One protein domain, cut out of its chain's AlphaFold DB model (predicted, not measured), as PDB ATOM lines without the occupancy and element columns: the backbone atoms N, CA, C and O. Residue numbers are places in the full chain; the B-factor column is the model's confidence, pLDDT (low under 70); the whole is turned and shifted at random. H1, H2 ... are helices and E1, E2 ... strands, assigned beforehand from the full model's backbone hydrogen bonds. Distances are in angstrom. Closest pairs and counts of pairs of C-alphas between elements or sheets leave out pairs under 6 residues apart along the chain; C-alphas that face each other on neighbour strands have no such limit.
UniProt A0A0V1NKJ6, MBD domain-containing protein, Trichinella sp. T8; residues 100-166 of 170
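This is residues 100 to 166 of the 170 residues of the protein "MBD domain-containing protein" of Trichinella sp. T8 (UniProt A0A0V1NKJ6). With little regular structure, this is a two-strand hairpin, E1 and E2, with helix H1 and short H2 beyond its open end; the unnamed stretch 144 to 166 runs back along the hairpin and ends beside E1. The printed part has 67 residues, with E1, E2, H1, H2 in that order, under half of them in named elements; class mixed, sheet antiparallel. It is compact, radius of gyration of the C-alphas 12.3 A, spans 37 by 25 by 20 A.

Start at the hairpin of E1, residues 102 to 107, and E2, residues 114 to 119, antiparallel at 158 degrees; N 104 and O 117, 2.8 A apart, are within hydrogen-bond range. Residues 165 to 166 pair, parallel, with 103 to 104. In H1, residues 129 to 138, every O i to N i+4 pair is within range; H2, residues 140 to 143, is too short for one. They are close but not clearly touching, closest C-alphas Ala 136 and Met 143, 5.8 A.

Find C-alpha 102 at (-22.113, 22.361, 331.895), where E1 begins; E1 runs 16.2 A, E2 16.0 A, H1 14.4 A; H2 ends at C-alpha 143 at (-32.852, 26.427, 339.136).

The farthest C-alphas, Ala 110 and Pro 141, are 38.9 A apart. The printed part has no cut, no link is long, and no printed residue is under 70.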
ATOM      1  N   GLY A 100     -25.547  19.746 337.691       95.19
ATOM      2  CA  GLY A 100     -25.498  19.105 336.373       95.19
ATOM      3  C   GLY A 100     -25.426  20.064 335.184       95.19
ATOM      4  O   GLY A 100     -25.450  19.611 334.038       95.19
ATOM      5  N   TRP A 101     -25.306  21.372 335.422       97.38
ATOM      6  CA  TRP A 101     -25.040  22.317 334.344       97.38
ATOM      7  C   TRP A 101     -23.616  22.148 333.832       97.38
ATOM      8  O   TRP A 101     -22.689  21.868 334.590       97.38
ATOM      9  N   LYS A 102     -23.430  22.379 332.537       97.50
ATOM     10  CA  LYS A 102     -22.113  22.361 331.895       97.50
ATOM     11  C   LYS A 102     -21.773  23.743 331.372       97.50
ATOM     12  O   LYS A 102     -22.659  24.539 331.071       97.50
ATOM     13  N   ARG A 103     -20.486  24.020 331.232       97.25
ATOM     14  CA  ARG A 103     -19.952  25.271 330.716       97.25
ATOM     15  C   ARG A 103     -19.005  24.996 329.560       97.25
ATOM     16  O   ARG A 103     -18.004  24.304 329.705       97.25
ATOM     17  N   GLU A 104     -19.305  25.596 328.421       95.56
ATOM     18  CA  GLU A 104     -18.546  25.439 327.188       95.56
ATOM     19  C   GLU A 104     -17.901  26.776 326.807       95.56
ATOM     20  O   GLU A 104     -18.590  27.781 326.632       95.56
ATOM     21  N   LEU A 105     -16.576  26.796 326.653       94.94
ATOM     22  CA  LEU A 105     -15.850  27.922 326.065       94.94
ATOM     23  C   LEU A 105     -15.566  27.642 324.590       94.94
ATOM     24  O   LEU A 105     -14.758  26.776 324.261       94.94
ATOM     25  N   VAL A 106     -16.187  28.407 323.698       94.38
ATOM     26  CA  VAL A 106     -16.013  28.268 322.247       94.38
ATOM     27  C   VAL A 106     -14.972  29.264 321.754       94.38
ATOM     28  O   VAL A 106     -15.216  30.471 321.753       94.38
ATOM     29  N   LEU A 107     -13.812  28.771 321.321       91.88
ATOM     30  CA  LEU A 107     -12.725  29.585 320.773       91.88
ATOM     31  C   LEU A 107     -13.019  29.955 319.316       91.88
ATOM     32  O   LEU A 107     -13.153  29.084 318.460       91.88
ATOM     33  N   ARG A 108     -13.073  31.254 319.010       88.94
ATOM     34  CA  ARG A 108     -13.257  31.753 317.643       88.94
ATOM     35  C   ARG A 108     -11.939  31.693 316.877       88.94
ATOM     36  O   ARG A 108     -10.952  32.298 317.297       88.94
ATOM     37  N   THR A 109     -11.967  31.086 315.695       83.94
ATOM     38  CA  THR A 109     -10.816  30.932 314.786       83.94
ATOM     39  C   THR A 109     -10.126  32.250 314.420       83.94
ATOM     40  O   THR A 109      -8.910  32.297 314.273       83.94
ATOM     41  N   ALA A 110     -10.883  33.343 314.299       73.31
ATOM     42  CA  ALA A 110     -10.390  34.565 313.665       73.31
ATOM     43  C   ALA A 110      -9.812  35.639 314.608       73.31
ATOM     44  O   ALA A 110      -9.243  36.612 314.114       73.31
ATOM     45  N   LYS A 111     -10.029  35.575 315.932       70.62
ATOM     46  CA  LYS A 111      -9.811  36.760 316.800       70.62
ATOM     47  C   LYS A 111      -9.219  36.506 318.185       70.62
ATOM     48  O   LYS A 111      -9.199  37.446 318.971       70.62
ATOM     49  N   ASP A 112      -8.782  35.293 318.517       75.00
ATOM     50  CA  ASP A 112      -8.344  34.949 319.888       75.00
ATOM     51  C   ASP A 112      -9.380  35.312 320.956       75.00
ATOM     52  O   ASP A 112      -9.069  35.589 322.111       75.00
ATOM     53  N   LYS A 113     -10.645  35.330 320.539       85.81
ATOM     54  CA  LYS A 113     -11.796  35.577 321.394       85.81
ATOM     55  C   LYS A 113     -12.479  34.251 321.633       85.81
ATOM     56  O   LYS A 113     -12.623  33.466 320.700       85.81
ATOM     57  N   ALA A 114     -12.936  34.047 322.856       91.19
ATOM     58  CA  ALA A 114     -13.853  32.971 323.170       91.19
ATOM     59  C   ALA A 114     -15.246  33.543 323.426       91.19
ATOM     60  O   ALA A 114     -15.385  34.719 323.767       91.19
ATOM     61  N   ASP A 115     -16.254  32.699 323.289       93.31
ATOM     62  CA  ASP A 115     -17.565  32.903 323.889       93.31
ATOM     63  C   ASP A 115     -17.766  31.844 324.966       93.31
ATOM     64  O   ASP A 115     -17.281  30.721 324.832       93.31
ATOM     65  N   ALA A 116     -18.473  32.197 326.032       95.62
ATOM     66  CA  ALA A 116     -18.849  31.248 327.063       95.62
ATOM     67  C   ALA A 116     -20.332  30.914 326.938       95.62
ATOM     68  O   ALA A 116     -21.161  31.812 326.785       95.62
ATOM     69  N   TYR A 117     -20.647  29.632 327.052       97.69
ATOM     70  CA  TYR A 117     -22.002  29.114 327.075       97.69
ATOM     71  C   TYR A 117     -22.208  28.277 328.326       97.69
ATOM     72  O   TYR A 117     -21.285  27.609 328.792       97.69
ATOM     73  N   TYR A 118     -23.432  28.284 328.837       98.12
ATOM     74  CA  TYR A 118     -23.896  27.278 329.781       98.12
ATOM     75  C   TYR A 118     -24.888  26.353 329.091       98.12
ATOM     76  O   TYR A 118     -25.625  26.779 328.204       98.12
ATOM     77  N   ILE A 119     -24.879  25.089 329.481       98.00
ATOM     78  CA  ILE A 119     -25.790  24.055 329.006       98.00
ATOM     79  C   ILE A 119     -26.531  23.553 330.237       98.00
ATOM     80  O   ILE A 119     -25.894  23.062 331.174       98.00
ATOM     81  N   ALA A 120     -27.846  23.723 330.251       97.06
ATOM     82  CA  ALA A 120     -28.699  23.203 331.304       97.06
ATOM     83  C   ALA A 120     -28.756  21.667 331.273       97.06
ATOM     84  O   ALA A 120     -28.418  21.055 330.253       97.06
ATOM     85  N   PRO A 121     -29.195  21.025 332.370       95.69
ATOM     86  CA  PRO A 121     -29.383  19.575 332.417       95.69
ATOM     87  C   PRO A 121     -30.356  19.036 331.355       95.69
ATOM     88  O   PRO A 121     -30.223  17.890 330.937       95.69
ATOM     89  N   ASP A 122     -31.290  19.867 330.884       94.38
ATOM     90  CA  ASP A 122     -32.223  19.571 329.786       94.38
ATOM     91  C   ASP A 122     -31.581  19.691 328.382       94.38
ATOM     92  O   ASP A 122     -32.207  19.378 327.371       94.38
ATOM     93  N   GLY A 123     -30.326  20.147 328.305       95.69
ATOM     94  CA  GLY A 123     -29.584  20.375 327.067       95.69
ATOM     95  C   GLY A 123     -29.721  21.782 326.476       95.69
ATOM     96  O   GLY A 123     -29.036  22.088 325.492       95.69
ATOM     97  N   LYS A 124     -30.544  22.672 327.052       96.94
ATOM     98  CA  LYS A 124     -30.720  24.039 326.548       96.94
ATOM     99  C   LYS A 124     -29.446  24.858 326.747       96.94
ATOM    100  O   LYS A 124     -28.825  24.833 327.808       96.94
ATOM    101  N   LYS A 125     -29.044  25.598 325.709       97.75
ATOM    102  CA  LYS A 125     -27.847  26.450 325.737       97.75
ATOM    103  C   LYS A 125     -28.188  27.900 326.048       97.75
ATOM    104  O   LYS A 125     -29.146  28.446 325.509       97.75
ATOM    105  N   PHE A 126     -27.320  28.524 326.831       98.25
ATOM    106  CA  PHE A 126     -27.411  29.907 327.274       98.25
ATOM    107  C   PHE A 126     -26.110  30.625 326.970       98.25
ATOM    108  O   PHE A 126     -25.030  30.054 327.121       98.25
ATOM    109  N   ARG A 127     -26.211  31.886 326.565       97.25
ATOM    110  CA  ARG A 127     -25.075  32.762 326.232       97.25
ATOM    111  C   ARG A 127     -25.037  34.032 327.077       97.25
ATOM    112  O   ARG A 127     -24.136  34.850 326.894       97.25
ATOM    113  N   SER A 128     -26.018  34.239 327.957       97.75
ATOM    114  CA  SER A 128     -26.093  35.440 328.785       97.75
ATOM    115  C   SER A 128     -26.929  35.250 330.053       97.75
ATOM    116  O   SER A 128     -27.736  34.327 330.139       97.75
ATOM    117  N   ILE A 129     -26.742  36.151 331.025       97.62
ATOM    118  CA  ILE A 129     -27.520  36.175 332.275       97.62
ATOM    119  C   ILE A 129     -29.018  36.404 332.010       97.62
ATOM    120  O   ILE A 129     -29.795  35.635 332.558       97.62
ATOM    121  N   PRO A 130     -29.456  37.355 331.151       97.94
ATOM    122  CA  PRO A 130     -30.884  37.546 330.878       97.94
ATOM    123  C   PRO A 130     -31.606  36.273 330.420       97.94
ATOM    124  O   PRO A 130     -32.684  35.974 330.916       97.94
ATOM    125  N   GLU A 131     -30.985  35.472 329.549       98.00
ATOM    126  CA  GLU A 131     -31.575  34.200 329.106       98.00
ATOM    127  C   GLU A 131     -31.711  33.188 330.257       98.00
ATOM    128  O   GLU A 131     -32.675  32.424 330.301       98.00
ATOM    129  N   VAL A 132     -30.752  33.173 331.190       97.69
ATOM    130  CA  VAL A 132     -30.810  32.335 332.398       97.69
ATOM    131  C   VAL A 132     -31.901  32.833 333.347       97.69
ATOM    132  O   VAL A 132     -32.636  32.021 333.899       97.69
ATOM    133  N   THR A 133     -32.042  34.149 333.512       97.38
ATOM    134  CA  THR A 133     -33.105  34.760 334.320       97.38
ATOM    135  C   THR A 133     -34.486  34.401 333.776       97.38
ATOM    136  O   THR A 133     -35.332  33.929 334.529       97.38
ATOM    137  N   GLU A 134     -34.707  34.553 332.469       97.25
ATOM    138  CA  GLU A 134     -35.960  34.151 331.822       97.25
ATOM    139  C   GLU A 134     -36.224  32.651 331.993       97.25
ATOM    140  O   GLU A 134     -37.339  32.234 332.304       97.25
ATOM    141  N   TYR A 135     -35.188  31.823 331.847       96.38
ATOM    142  CA  TYR A 135     -35.309  30.386 332.060       96.38
ATOM    143  C   TYR A 135     -35.658  30.020 333.503       96.38
ATOM    144  O   TYR A 135     -36.452  29.103 333.697       96.38
ATOM    145  N   ALA A 136     -35.129  30.743 334.492       95.44
ATOM    146  CA  ALA A 136     -35.430  30.519 335.904       95.44
ATOM    147  C   ALA A 136     -36.900  30.757 336.243       95.44
ATOM    148  O   ALA A 136     -37.475  30.002 337.024       95.44
ATOM    149  N   LEU A 137     -37.513  31.766 335.621       95.06
ATOM    150  CA  LEU A 137     -38.934  32.061 335.794       95.06
ATOM    151  C   LEU A 137     -39.821  30.953 335.216       95.06
ATOM    152  O   LEU A 137     -40.859  30.630 335.784       95.06
ATOM    153  N   LEU A 138     -39.405  30.363 334.093       95.06
ATOM    154  CA  LEU A 138     -40.164  29.324 333.396       95.06
ATOM    155  C   LEU A 138     -39.910  27.914 333.948       95.06
ATOM    156  O   LEU A 138     -40.771  27.049 333.819       95.06
ATOM    157  N   ASN A 139     -38.742  27.670 334.549       93.44
ATOM    158  CA  ASN A 139     -38.313  26.345 335.005       93.44
ATOM    159  C   ASN A 139     -37.750  26.384 336.440       93.44
ATOM    160  O   ASN A 139     -36.570  26.070 336.636       93.44
ATOM    161  N   PRO A 140     -38.566  26.712 337.463       91.06
ATOM    162  CA  PRO A 140     -38.100  26.771 338.851       91.06
ATOM    163  C   PRO A 140     -37.372  25.504 339.343       91.06
ATOM    164  O   PRO A 140     -36.324  25.648 339.972       91.06
ATOM    165  N   PRO A 141     -37.817  24.267 339.017       90.31
ATOM    166  CA  PRO A 141     -37.124  23.055 339.466       90.31
ATOM    167  C   PRO A 141     -35.693  22.920 338.929       90.31
ATOM    168  O   PRO A 141     -34.829  22.363 339.600       90.31
ATOM    169  N   ALA A 142     -35.418  23.438 337.727       88.38
ATOM    170  CA  ALA A 142     -34.089  23.375 337.115       88.38
ATOM    171  C   ALA A 142     -33.099  24.392 337.713       88.38
ATOM    172  O   ALA A 142     -31.893  24.300 337.468       88.38
ATOM    173  N   MET A 143     -33.608  25.355 338.485       93.06
ATOM    174  CA  MET A 143     -32.852  26.427 339.136       93.06
ATOM    175  C   MET A 143     -32.870  26.301 340.667       93.06
ATOM    176  O   MET A 143     -32.631  27.275 341.375       93.06
ATOM    177  N   ASP A 144     -33.122  25.100 341.193       91.00
ATOM    178  CA  ASP A 144     -33.114  24.830 342.631       91.00
ATOM    179  C   ASP A 144     -31.769  25.212 343.292       91.00
ATOM    180  O   ASP A 144     -30.711  24.679 342.942       91.00
ATOM    181  N   ASP A 145     -31.817  26.143 344.253       92.06
ATOM    182  CA  ASP A 145     -30.662  26.786 344.915       92.06
ATOM    183  C   ASP A 145     -29.647  27.456 343.950       92.06
ATOM    184  O   ASP A 145     -28.485  27.718 344.295       92.06
ATOM    185  N   LEU A 146     -30.082  27.767 342.727       95.69
ATOM    186  CA  LEU A 146     -29.319  28.526 341.741       95.69
ATOM    187  C   LEU A 146     -29.952  29.892 341.519       95.69
ATOM    188  O   LEU A 146     -31.162  30.044 341.406       95.69
ATOM    189  N   GLN A 147     -29.099  30.898 341.425       95.62
ATOM    190  CA  GLN A 147     -29.441  32.259 341.056       95.62
ATOM    191  C   GLN A 147     -28.718  32.616 339.751       95.62
ATOM    192  O   GLN A 147     -27.645  32.062 339.472       95.62
ATOM    193  N   PRO A 148     -29.249  33.540 338.938       96.19
ATOM    194  CA  PRO A 148     -28.579  33.991 337.717       96.19
ATOM    195  C   PRO A 148     -27.133  34.473 337.953       96.19
ATOM    196  O   PRO A 148     -26.264  34.293 337.101       96.19
ATOM    197  N   GLU A 149     -26.827  34.995 339.142       95.81
ATOM    198  CA  GLU A 149     -25.501  35.457 339.568       95.81
ATOM    199  C   GLU A 149     -24.486  34.320 339.762       95.81
ATOM    200  O   GLU A 149     -23.282  34.571 339.854       95.81
ATOM    201  N   ASN A 150     -24.930  33.063 339.829       96.75
ATOM    202  CA  ASN A 150     -24.034  31.908 339.821       96.75
ATOM    203  C   ASN A 150     -23.413  31.669 338.432       96.75
ATOM    204  O   ASN A 150     -22.426  30.941 338.325       96.75
ATOM    205  N   PHE A 151     -23.942  32.299 337.376       97.00
ATOM    206  CA  PHE A 151     -23.534  32.084 335.991       97.00
ATOM    207  C   PHE A 151     -22.655  33.228 335.471       97.00
ATOM    208  O   PHE A 151     -23.082  34.368 335.305       97.00
ATOM    209  N   ILE A 152     -21.403  32.912 335.132       95.88
ATOM    210  CA  ILE A 152     -20.449  33.888 334.581       95.88
ATOM    211  C   ILE A 152     -20.257  33.680 333.087       95.88
ATOM    212  O   ILE A 152     -19.651  32.700 332.694       95.88
ATOM    213  N   PHE A 153     -20.600  34.638 332.232       95.94
ATOM    214  CA  PHE A 153     -20.395  34.519 330.775       95.94
ATOM    215  C   PHE A 153     -19.073  35.128 330.269       95.94
ATOM    216  O   PHE A 153     -18.952  35.550 329.122       95.94
ATOM    217  N   ARG A 154     -18.046  35.172 331.124       93.38
ATOM    218  CA  ARG A 154     -16.707  35.651 330.748       93.38
ATOM    219  C   ARG A 154     -15.984  34.607 329.892       93.38
ATOM    220  O   ARG A 154     -16.093  33.423 330.194       93.38
ATOM    221  N   PRO A 155     -15.199  35.011 328.884       91.06
ATOM    222  CA  PRO A 155     -14.489  34.102 327.982       91.06
ATOM    223  C   PRO A 155     -13.193  33.543 328.604       91.06
ATOM    224  O   PRO A 155     -12.131  33.581 327.989       91.06
ATOM    225  N   ILE A 156     -13.266  33.098 329.860       91.12
ATOM    226  CA  ILE A 156     -12.146  32.632 330.687       91.12
ATOM    227  C   ILE A 156     -12.620  31.400 331.470       91.12
ATOM    228  O   ILE A 156     -13.793  31.333 331.864       91.12
ATOM    229  N   LEU A 157     -11.724  30.426 331.660       90.94
ATOM    230  CA  LEU A 157     -11.998  29.258 332.495       90.94
ATOM    231  C   LEU A 157     -12.146  29.684 333.952       90.94
ATOM    232  O   LEU A 157     -11.293  30.409 334.467       90.94
ATOM    233  N   ILE A 158     -13.183  29.205 334.627       92.19
ATOM    234  CA  ILE A 158     -13.404  29.489 336.050       92.19
ATOM    235  C   ILE A 158     -12.688  28.494 336.963       92.19
ATOM    236  O   ILE A 158     -12.592  28.723 338.165       92.19
ATOM    237  N   GLY A 159     -12.095  27.448 336.384       89.25
ATOM    238  CA  GLY A 159     -11.183  26.553 337.090       89.25
ATOM    239  C   GLY A 159     -11.904  25.423 337.808       89.25
ATOM    240  O   GLY A 159     -11.387  24.908 338.800       89.25
ATOM    241  N   TRP A 160     -13.076  25.034 337.306       91.50
ATOM    242  CA  TRP A 160     -13.743  23.825 337.766       91.50
ATOM    243  C   TRP A 160     -12.862  22.603 337.473       91.50
ATOM    244  O   TRP A 160     -12.213  22.525 336.430       91.50
ATOM    245  N   LYS A 161     -12.782  21.668 338.427       89.25
ATOM    246  CA  LYS A 161     -11.902  20.489 338.313       89.25
ATOM    247  C   LYS A 161     -12.546  19.314 337.570       89.25
ATOM    248  O   LYS A 161     -11.826  18.382 337.223       89.25
ATOM    249  N   GLY A 162     -13.863  19.332 337.376       90.69
ATOM    250  CA  GLY A 162     -14.592  18.283 336.663       90.69
ATOM    251  C   GLY A 162     -14.660  18.514 335.152       90.69
ATOM    252  O   GLY A 162     -14.175  19.518 334.631       90.69
ATOM    253  N   ASN A 163     -15.296  17.577 334.448       90.81
ATOM    254  CA  ASN A 163     -15.418  17.577 332.984       90.81
ATOM    255  C   ASN A 163     -16.560  18.475 332.475       90.81
ATOM    256  O   ASN A 163     -16.800  18.580 331.273       90.81
ATOM    257  N   GLU A 164     -17.302  19.095 333.388       94.31
ATOM    258  CA  GLU A 164     -18.439  19.958 333.091       94.31
ATOM    259  C   GLU A 164     -17.997  21.308 332.517       94.31
ATOM    260  O   GLU A 164     -18.783  21.932 331.809       94.31
ATOM    261  N   GLU A 165     -16.757  21.746 332.770       94.25
ATOM    262  CA  GLU A 165     -16.154  22.918 332.131       94.25
ATOM    263  C   GLU A 165     -15.139  22.476 331.070       94.25
ATOM    264  O   GLU A 165     -14.125  21.855 331.384       94.25
ATOM    265  N   TYR A 166     -15.387  22.818 329.805       93.25
ATOM    266  CA  TYR A 166     -14.518  22.416 328.698       93.25
ATOM    267  C   TYR A 166     -14.418  23.480 327.604       93.25
ATOM    268  O   TYR A 166     -15.211  24.421 327.520       93.25
TER     269      TYR A 166